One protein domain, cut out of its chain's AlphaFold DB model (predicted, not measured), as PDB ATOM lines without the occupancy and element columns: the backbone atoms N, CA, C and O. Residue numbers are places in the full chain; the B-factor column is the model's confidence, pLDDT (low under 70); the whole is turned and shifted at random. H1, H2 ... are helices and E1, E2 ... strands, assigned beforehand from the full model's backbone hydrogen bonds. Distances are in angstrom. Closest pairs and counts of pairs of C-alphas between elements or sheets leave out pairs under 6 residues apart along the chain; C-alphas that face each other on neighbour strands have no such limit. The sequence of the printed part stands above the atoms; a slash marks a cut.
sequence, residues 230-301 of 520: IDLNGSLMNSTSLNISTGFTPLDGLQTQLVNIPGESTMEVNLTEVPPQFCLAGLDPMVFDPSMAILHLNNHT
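What this domain is: This is residues 230 to 301 of the 520 residues of an uncharacterized protein of Candidatus Poseidoniales archaeon (UniProt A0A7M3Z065). With little regular structure, this is a rod in which a small sheet, E3-E2-E5, and a separate strand pair, E1-E4, run lengthwise, while residues 247 to 267 loop out to one end. The 72 printed residues include E1, E2, E3, E4, H1 and E5 in that order; these hold 27 residues, mostly strand. Both sheets are antiparallel. The whole is only just compact, close to loose, with a radius of gyration of the C-alphas of 13.1 A and spans of 42 by 20 by 19 A.

How they stand to each other: Inner strand E2, residues 242 to 246, forms a hairpin with E3, residues 268 to 271; N 242 and O 271 are 2.8 A apart. E5, residues 295 to 297, is antiparallel to E2, with N 296 and O 245 at 2.8 A. E1, residues 230 to 234, pairs with E4, residues 277 to 282, through N 230 and O 278, 2.8 A; both are apart from E2, E3 and E5. H1, residues 290 to 293, is only just not on the sheet, and is too short for an O i to N i+4 pair.

Where its parts are: E1 begins at (-41.244, 1.179, 81.960) and E5 ends at (-51.284, 8.244, 80.689). E4 is 16.0 A long.

The domain as a whole: The C-alphas of Met 237 and Gly 253, the farthest apart, are 42.4 A apart. The link from E2 to E3 is long. The printed part has no cut, and no printed residue is under 70 in pLDDT.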
ATOM      1  N   ILE A 230     -41.603  -0.189  81.615       95.88
ATOM      2  CA  ILE A 230     -41.244   1.179  81.960       95.88
ATOM      3  C   ILE A 230     -41.711   1.480  83.375       95.88
ATOM      4  O   ILE A 230     -42.812   1.088  83.775       95.88
ATOM      5  N   ASP A 231     -40.874   2.182  84.128       96.75
ATOM      6  CA  ASP A 231     -41.226   2.587  85.482       96.75
ATOM      7  C   ASP A 231     -42.156   3.796  85.441       96.75
ATOM      8  O   ASP A 231     -41.977   4.717  84.639       96.75
ATOM      9  N   LEU A 232     -43.147   3.799  86.327       96.38
ATOM     10  CA  LEU A 232     -44.062   4.916  86.519       96.38
ATOM     11  C   LEU A 232     -43.868   5.479  87.922       96.38
ATOM     12  O   LEU A 232     -43.771   4.743  88.902       96.38
ATOM     13  N   ASN A 233     -43.847   6.803  88.027       94.69
ATOM     14  CA  ASN A 233     -43.739   7.493  89.303       94.69
ATOM     15  C   ASN A 233     -44.863   8.512  89.446       94.69
ATOM     16  O   ASN A 233     -45.229   9.203  88.491       94.69
ATOM     17  N   GLY A 234     -45.387   8.611  90.661       92.00
ATOM     18  CA  GLY A 234     -46.413   9.561  91.038       92.00
ATOM     19  C   GLY A 234     -47.614   8.902  91.700       92.00
ATOM     20  O   GLY A 234     -47.586   7.737  92.092       92.00
ATOM     21  N   SER A 235     -48.676   9.678  91.870       92.50
ATOM     22  CA  SER A 235     -49.902   9.228  92.526       92.50
ATOM     23  C   SER A 235     -51.099   9.986  91.972       92.50
ATOM     24  O   SER A 235     -50.982  11.154  91.602       92.50
ATOM     25  N   LEU A 236     -52.254   9.326  91.934       92.38
ATOM     26  CA  LEU A 236     -53.499   9.918  91.460       92.38
ATOM     27  C   LEU A 236     -54.023  10.912  92.508       92.38
ATOM     28  O   LEU A 236     -54.593  10.508  93.520       92.38
ATOM     29  N   MET A 237     -53.781  12.207  92.294       87.56
ATOM     30  CA  MET A 237     -54.203  13.264  93.227       87.56
ATOM     31  C   MET A 237     -55.552  13.881  92.838       87.56
ATOM     32  O   MET A 237     -56.410  14.096  93.691       87.56
ATOM     33  N   ASN A 238     -55.746  14.151  91.551       88.12
ATOM     34  CA  ASN A 238     -56.939  14.743  90.951       88.12
ATOM     35  C   ASN A 238     -57.726  13.710  90.132       88.12
ATOM     36  O   ASN A 238     -58.941  13.842  89.984       88.12
ATOM     37  N   SER A 239     -57.048  12.694  89.593       91.31
ATOM     38  CA  SER A 239     -57.669  11.612  88.822       91.31
ATOM     39  C   SER A 239     -58.206  10.506  89.741       91.31
ATOM     40  O   SER A 239     -57.610  10.200  90.767       91.31
ATOM     41  N   THR A 240     -59.327   9.870  89.385       91.88
ATOM     42  CA  THR A 240     -59.876   8.722  90.143       91.88
ATOM     43  C   THR A 240     -59.350   7.374  89.664       91.88
ATOM     44  O   THR A 240     -59.494   6.372  90.359       91.88
ATOM     45  N   SER A 241     -58.811   7.333  88.450       94.19
ATOM     46  CA  SER A 241     -58.227   6.145  87.844       94.19
ATOM     47  C   SER A 241     -57.110   6.547  86.879       94.19
ATOM     48  O   SER A 241     -57.025   7.706  86.462       94.19
ATOM     49  N   LEU A 242     -56.239   5.595  86.567       95.50
ATOM     50  CA  LEU A 242     -55.152   5.720  85.612       95.50
ATOM     51  C   LEU A 242     -55.506   4.916  84.363       95.50
ATOM     52  O   LEU A 242     -55.502   3.687  84.402       95.50
ATOM     53  N   ASN A 243     -55.798   5.607  83.267       95.69
ATOM     54  CA  ASN A 243     -55.897   4.991  81.952       95.69
ATOM     55  C   ASN A 243     -54.509   4.961  81.305       95.69
ATOM     56  O   ASN A 243     -53.894   6.015  81.130       95.69
ATOM     57  N   ILE A 244     -54.035   3.765  80.967       95.38
ATOM     58  CA  ILE A 244     -52.775   3.540  80.265       95.38
ATOM     59  C   ILE A 244     -53.089   2.932  78.904       95.38
ATOM     60  O   ILE A 244     -53.713   1.874  78.830       95.38
ATOM     61  N   SER A 245     -52.598   3.551  77.836       93.69
ATOM     62  CA  SER A 245     -52.608   2.961  76.496       93.69
ATOM     63  C   SER A 245     -51.321   3.263  75.734       93.69
ATOM     64  O   SER A 245     -50.552   4.151  76.111       93.69
ATOM     65  N   THR A 246     -51.056   2.503  74.670       91.62
ATOM     66  CA  THR A 246     -49.867   2.685  73.823       91.62
ATOM     67  C   THR A 246     -50.240   2.959  72.368       91.62
ATOM     68  O   THR A 246     -51.337   2.622  71.926       91.62
ATOM     69  N   GLY A 247     -49.324   3.563  71.603       78.25
ATOM     70  CA  GLY A 247     -49.525   3.964  70.199       78.25
ATOM     71  C   GLY A 247     -49.650   2.827  69.169       78.25
ATOM     72  O   GLY A 247     -49.331   3.035  68.001       78.25
ATOM     73  N   PHE A 248     -50.083   1.631  69.582       74.06
ATOM     74  CA  PHE A 248     -50.091   0.404  68.782       74.06
ATOM     75  C   PHE A 248     -50.726   0.577  67.397       74.06
ATOM     76  O   PHE A 248     -51.901   0.928  67.269       74.06
ATOM     77  N   THR A 249     -49.961   0.229  66.360       73.69
ATOM     78  CA  THR A 249     -50.463   0.107  64.989       73.69
ATOM     79  C   THR A 249     -50.483  -1.371  64.587       73.69
ATOM     80  O   THR A 249     -49.418  -1.989  64.536       73.69
ATOM     81  N   PRO A 250     -51.657  -1.973  64.315       70.25
ATOM     82  CA  PRO A 250     -51.727  -3.359  63.865       70.25
ATOM     83  C   PRO A 250     -51.072  -3.525  62.489       70.25
ATOM     84  O   PRO A 250     -51.231  -2.679  61.610       70.25
ATOM     85  N   LEU A 251     -50.357  -4.636  62.301       75.94
ATOM     86  CA  LEU A 251     -49.825  -5.035  61.000       75.94
ATOM     87  C   LEU A 251     -50.939  -5.663  60.155       75.94
ATOM     88  O   LEU A 251     -51.644  -6.565  60.613       75.94
ATOM     89  N   ASP A 252     -51.083  -5.196  58.916       73.06
ATOM     90  CA  ASP A 252     -52.072  -5.729  57.980       73.06
ATOM     91  C   ASP A 252     -51.818  -7.213  57.691       73.06
ATOM     92  O   ASP A 252     -50.704  -7.626  57.369       73.06
ATOM     93  N   GLY A 253     -52.882  -8.015  57.767       72.50
ATOM     94  CA  GLY A 253     -52.843  -9.445  57.457       72.50
ATOM     95  C   GLY A 253     -52.393 -10.349  58.605       72.50
ATOM     96  O   GLY A 253     -52.528 -11.557  58.460       72.50
ATOM     97  N   LEU A 254     -51.945  -9.789  59.731       82.00
ATOM     98  CA  LEU A 254     -51.483 -10.548  60.886       82.00
ATOM     99  C   LEU A 254     -52.653 -11.022  61.765       82.00
ATOM    100  O   LEU A 254     -53.419 -10.213  62.293       82.00
ATOM    101  N   GLN A 255     -52.784 -12.334  61.951       78.75
ATOM    102  CA  GLN A 255     -53.806 -12.939  62.817       78.75
ATOM    103  C   GLN A 255     -53.307 -13.157  64.246       78.75
ATOM    104  O   GLN A 255     -54.094 -13.167  65.197       78.75
ATOM    105  N   THR A 256     -51.999 -13.344  64.401       79.88
ATOM    106  CA  THR A 256     -51.360 -13.613  65.687       79.88
ATOM    107  C   THR A 256     -51.207 -12.332  66.510       79.88
ATOM    108  O   THR A 256     -50.594 -11.361  66.068       79.88
ATOM    109  N   GLN A 257     -51.707 -12.328  67.749       84.12
ATOM    110  CA  GLN A 257     -51.435 -11.243  68.694       84.12
ATOM    111  C   GLN A 257     -49.987 -11.343  69.190       84.12
ATOM    112  O   GLN A 257     -49.652 -12.246  69.951       84.12
ATOM    113  N   LEU A 258     -49.130 -10.420  68.747       87.38
ATOM    114  CA  LEU A 258     -47.695 -10.451  69.060       87.38
ATOM    115  C   LEU A 258     -47.351  -9.831  70.408       87.38
ATOM    116  O   LEU A 258     -46.409 -10.268  71.064       87.38
ATOM    117  N   VAL A 259     -48.082  -8.774  70.763       89.81
ATOM    118  CA  VAL A 259     -47.851  -7.976  71.961       89.81
ATOM    119  C   VAL A 259     -49.182  -7.751  72.664       89.81
ATOM    120  O   VAL A 259     -50.198  -7.470  72.021       89.81
ATOM    121  N   ASN A 260     -49.185  -7.886  73.985       89.50
ATOM    122  CA  ASN A 260     -50.330  -7.572  74.828       89.50
ATOM    123  C   ASN A 260     -49.896  -6.966  76.165       89.50
ATOM    124  O   ASN A 260     -48.746  -7.079  76.585       89.50
ATOM    125  N   ILE A 261     -50.840  -6.327  76.851       91.06
ATOM    126  CA  ILE A 261     -50.671  -5.993  78.265       91.06
ATOM    127  C   ILE A 261     -50.962  -7.277  79.065       91.06
ATOM    128  O   ILE A 261     -51.995  -7.911  78.825       91.06
ATOM    129  N   PRO A 262     -50.082  -7.706  79.990       88.81
ATOM    130  CA  PRO A 262     -50.298  -8.915  80.777       88.81
ATOM    131  C   PRO A 262     -51.660  -8.914  81.483       88.81
ATOM    132  O   PRO A 262     -51.950  -8.038  82.292       88.81
ATOM    133  N   GLY A 263     -52.489  -9.921  81.193       84.88
ATOM    134  CA  GLY A 263     -53.828 -10.067  81.779       84.88
ATOM    135  C   GLY A 263     -54.951  -9.342  81.032       84.88
ATOM    136  O   GLY A 263     -56.114  -9.575  81.354       84.88
ATOM    137  N   GLU A 264     -54.633  -8.557  80.004       87.88
ATOM    138  CA  GLU A 264     -55.604  -7.789  79.226       87.88
ATOM    139  C   GLU A 264     -55.702  -8.286  77.778       87.88
ATOM    140  O   GLU A 264     -54.747  -8.793  77.185       87.88
ATOM    141  N   SER A 265     -56.883  -8.121  77.179       80.50
ATOM    142  CA  SER A 265     -57.114  -8.422  75.756       80.50
ATOM    143  C   SER A 265     -56.826  -7.237  74.830       80.50
ATOM    144  O   SER A 265     -56.722  -7.414  73.618       80.50
ATOM    145  N   THR A 266     -56.735  -6.030  75.387       83.75
ATOM    146  CA  THR A 266     -56.553  -4.761  74.669       83.75
ATOM    147  C   THR A 266     -55.221  -4.111  75.036       83.75
ATOM    148  O   THR A 266     -54.654  -4.392  76.086       83.75
ATOM    149  N   MET A 267     -54.736  -3.196  74.191       86.56
ATOM    150  CA  MET A 267     -53.570  -2.337  74.485       86.56
ATOM    151  C   MET A 267     -53.954  -1.107  75.328       86.56
ATOM    152  O   MET A 267     -53.352  -0.042  75.213       86.56
ATOM    153  N   GLU A 268     -54.991  -1.256  76.148       91.25
ATOM    154  CA  GLU A 268     -55.526  -0.241  77.049       91.25
ATOM    155  C   GLU A 268     -55.910  -0.924  78.361       91.25
ATOM    156  O   GLU A 268     -56.532  -1.992  78.334       91.25
ATOM    157  N   VAL A 269     -55.535  -0.313  79.484       94.44
ATOM    158  CA  VAL A 269     -55.849  -0.782  80.836       94.44
ATOM    159  C   VAL A 269     -56.240   0.398  81.719       94.44
ATOM    160  O   VAL A 269     -55.664   1.481  81.633       94.44
ATOM    161  N   ASN A 270     -57.222   0.186  82.593       94.88
ATOM    162  CA  ASN A 270     -57.681   1.195  83.542       94.88
ATOM    163  C   ASN A 270     -57.470   0.706  84.978       94.88
ATOM    164  O   ASN A 270     -58.065  -0.288  85.394       94.88
ATOM    165  N   LEU A 271     -56.630   1.413  85.730       93.94
ATOM    166  CA  LEU A 271     -56.174   1.023  87.062       93.94
ATOM    167  C   LEU A 271     -56.666   2.007  88.127       93.94
ATOM    168  O   LEU A 271     -56.800   3.203  87.881       93.94
ATOM    169  N   THR A 272     -56.919   1.520  89.340       93.31
ATOM    170  CA  THR A 272     -57.316   2.371  90.479       93.31
ATOM    171  C   THR A 272     -56.127   2.956  91.238       93.31
ATOM    172  O   THR A 272     -56.300   3.878  92.026       93.31
ATOM    173  N   GLU A 273     -54.928   2.419  91.013       93.50
ATOM    174  CA  GLU A 273     -53.673   2.840  91.637       93.50
ATOM    175  C   GLU A 273     -52.572   2.900  90.571       93.50
ATOM    176  O   GLU A 273     -52.672   2.242  89.533       93.50
ATOM    177  N   VAL A 274     -51.530   3.698  90.817       94.94
ATOM    178  CA  VAL A 274     -50.369   3.790  89.919       94.94
ATOM    179  C   VAL A 274     -49.459   2.593  90.194       94.94
ATOM    180  O   VAL A 274     -48.924   2.502  91.302       94.94
ATOM    181  N   PRO A 275     -49.270   1.664  89.240       95.06
ATOM    182  CA  PRO A 275     -48.314   0.587  89.429       95.06
ATOM    183  C   PRO A 275     -46.891   1.161  89.362       95.06
ATOM    184  O   PRO A 275     -46.663   2.113  88.617       95.06
ATOM    185  N   PRO A 276     -45.911   0.586  90.079       95.50
ATOM    186  CA  PRO A 276     -44.521   1.038  89.984       95.50
ATOM    187  C   PRO A 276     -43.922   0.797  88.590       95.50
ATOM    188  O   PRO A 276     -43.009   1.502  88.178       95.50
ATOM    189  N   GLN A 277     -44.451  -0.188  87.862       95.44
ATOM    190  CA  GLN A 277     -43.964  -0.629  86.562       95.44
ATOM    191  C   GLN A 277     -45.151  -0.977  85.658       95.44
ATOM    192  O   GLN A 277     -46.109  -1.621  86.093       95.44
ATOM    193  N   PHE A 278     -45.073  -0.580  84.391       95.50
ATOM    194  CA  PHE A 278     -45.994  -0.988  83.334       95.50
ATOM    195  C   PHE A 278     -45.235  -1.794  82.281       95.50
ATOM    196  O   PHE A 278     -44.190  -1.351  81.816       95.50
ATOM    197  N   CYS A 279     -45.751  -2.964  81.898       94.56
ATOM    198  CA  CYS A 279     -45.074  -3.877  80.978       94.56
ATOM    199  C   CYS A 279     -45.968  -4.305  79.819       94.56
ATOM    200  O   CYS A 279     -47.165  -4.538  79.985       94.56
ATOM    201  N   LEU A 280     -45.343  -4.493  78.663       93.00
ATOM    202  CA  LEU A 280     -45.897  -5.150  77.490       93.00
ATOM    203  C   LEU A 280     -45.253  -6.530  77.356       93.00
ATOM    204  O   LEU A 280     -44.029  -6.641  77.373       93.00
ATOM    205  N   ALA A 281     -46.049  -7.581  77.202       91.94
ATOM    206  CA  ALA A 281     -45.548  -8.919  76.926       91.94
ATOM    207  C   ALA A 281     -45.486  -9.149  75.417       91.94
ATOM    208  O   ALA A 281     -46.495  -9.015  74.730       91.94
ATOM    209  N   GLY A 282     -44.298  -9.479  74.914       89.81
ATOM    210  CA  GLY A 282     -44.065  -9.844  73.520       89.81
ATOM    211  C   GLY A 282     -43.813 -11.340  73.376       89.81
ATOM    212  O   GLY A 282     -43.192 -11.958  74.245       89.81
ATOM    213  N   LEU A 283     -44.269 -11.921  72.262       87.00
ATOM    214  CA  LEU A 283     -43.966 -13.313  71.910       87.00
ATOM    215  C   LEU A 283     -42.466 -13.558  71.693       87.00
ATOM    216  O   LEU A 283     -41.992 -14.658  71.958       87.00
ATOM    217  N   ASP A 284     -41.733 -12.540  71.239       86.81
ATOM    218  CA  ASP A 284     -40.282 -12.564  71.059       86.81
ATOM    219  C   ASP A 284     -39.680 -11.150  71.289       86.81
ATOM    220  O   ASP A 284     -40.432 -10.190  71.474       86.81
ATOM    221  N   PRO A 285     -38.345 -10.960  71.340       86.19
ATOM    222  CA  PRO A 285     -37.758  -9.646  71.634       86.19
ATOM    223  C   PRO A 285     -37.899  -8.616  70.497       86.19
ATOM    224  O   PRO A 285     -37.681  -7.424  70.707       86.19
ATOM    225  N   MET A 286     -38.219  -9.050  69.277       88.44
ATOM    226  CA  MET A 286     -38.224  -8.230  68.062       88.44
ATOM    227  C   MET A 286     -39.619  -7.740  67.652       88.44
ATOM    228  O   MET A 286     -39.703  -6.828  66.829       88.44
ATOM    229  N   VAL A 287     -40.699  -8.291  68.219       88.50
ATOM    230  CA  VAL A 287     -42.088  -7.930  67.854       88.50
ATOM    231  C   VAL A 287     -42.560  -6.560  68.356       88.50
ATOM    232  O   VAL A 287     -43.631  -6.096  67.967       88.50
ATOM    233  N   PHE A 288     -41.793  -5.902  69.222       88.19
ATOM    234  CA  PHE A 288     -42.148  -4.586  69.747       88.19
ATOM    235  C   PHE A 288     -41.925  -3.491  68.694       88.19
ATOM    236  O   PHE A 288     -40.788  -3.101  68.406       88.19
ATOM    237  N   ASP A 289     -43.023  -2.977  68.140       84.38
ATOM    238  CA  ASP A 289     -43.004  -1.900  67.153       84.38
ATOM    239  C   ASP A 289     -42.629  -0.549  67.796       84.38
ATOM    240  O   ASP A 289     -43.076  -0.259  68.910       84.38
ATOM    241  N   PRO A 290     -41.854   0.323  67.120       85.50
ATOM    242  CA  PRO A 290     -41.490   1.622  67.674       85.50
ATOM    243  C   PRO A 290     -42.670   2.529  68.043       85.50
ATOM    244  O   PRO A 290     -42.542   3.336  68.962       85.50
ATOM    245  N   SER A 291     -43.827   2.397  67.383       86.25
ATOM    246  CA  SER A 291     -45.046   3.139  67.739       86.25
ATOM    247  C   SER A 291     -45.554   2.809  69.148       86.25
ATOM    248  O   SER A 291     -46.150   3.664  69.802       86.25
ATOM    249  N   MET A 292     -45.248   1.612  69.662       86.75
ATOM    250  CA  MET A 292     -45.600   1.193  71.023       86.75
ATOM    251  C   MET A 292     -44.800   1.940  72.099       86.75
ATOM    252  O   MET A 292     -45.175   1.883  73.266       86.75
ATOM    253  N   ALA A 293     -43.728   2.654  71.726       86.94
ATOM    254  CA  ALA A 293     -42.994   3.523  72.646       86.94
ATOM    255  C   ALA A 293     -43.844   4.705  73.128       86.94
ATOM    256  O   ALA A 293     -43.606   5.223  74.219       86.94
ATOM    257  N   ILE A 294     -44.820   5.140  72.318       92.12
ATOM    258  CA  ILE A 294     -45.735   6.221  72.678       92.12
ATOM    259  C   ILE A 294     -46.652   5.714  73.782       92.12
ATOM    260  O   ILE A 294     -47.388   4.746  73.589       92.12
ATOM    261  N   LEU A 295     -46.611   6.400  74.919       95.06
ATOM    262  CA  LEU A 295     -47.359   6.055  76.116       95.06
ATOM    263  C   LEU A 295     -48.366   7.161  76.420       95.06
ATOM    264  O   LEU A 295     -47.996   8.324  76.589       95.06
ATOM    265  N   HIS A 296     -49.635   6.792  76.519       95.44
ATOM    266  CA  HIS A 296     -50.704   7.674  76.953       95.44
ATOM    267  C   HIS A 296     -51.052   7.345  78.401       95.44
ATOM    268  O   HIS A 296     -51.480   6.233  78.700       95.44
ATOM    269  N   LEU A 297     -50.862   8.317  79.292       95.88
ATOM    270  CA  LEU A 297     -51.284   8.244  80.689       95.88
ATOM    271  C   LEU A 297     -52.357   9.309  80.904       95.88
ATOM    272  O   LEU A 297     -52.067  10.510  80.916       95.88
ATOM    273  N   ASN A 298     -53.607   8.878  81.052       94.31
ATOM    274  CA  ASN A 298     -54.777   9.755  81.091       94.31
ATOM    275  C   ASN A 298     -54.824  10.693  79.865       94.31
ATOM    276  O   ASN A 298     -54.999  10.238  78.739       94.31
ATOM    277  N   ASN A 299     -54.654  12.003  80.079       92.06
ATOM    278  CA  ASN A 299     -54.688  13.025  79.026       92.06
ATOM    279  C   ASN A 299     -53.286  13.447  78.548       92.06
ATOM    280  O   ASN A 299     -53.161  14.408  77.786       92.06
ATOM    281  N   HIS A 300     -52.231  12.779  79.018       94.81
ATOM    282  CA  HIS A 300     -50.848  13.114  78.701       94.81
ATOM    283  C   HIS A 300     -50.233  12.060  77.787       94.81
ATOM    284  O   HIS A 300     -50.354  10.862  78.030       94.81
ATOM    285  N   THR A 301     -49.542  12.524  76.750       95.19
ATOM    286  CA  THR A 301     -48.788  11.674  75.827       95.19
ATOM    287  C   THR A 301     -47.305  11.863  76.083       95.19
ATOM    288  O   THR A 301     -46.816  12.994  76.076       95.19
TER     289      THR A 301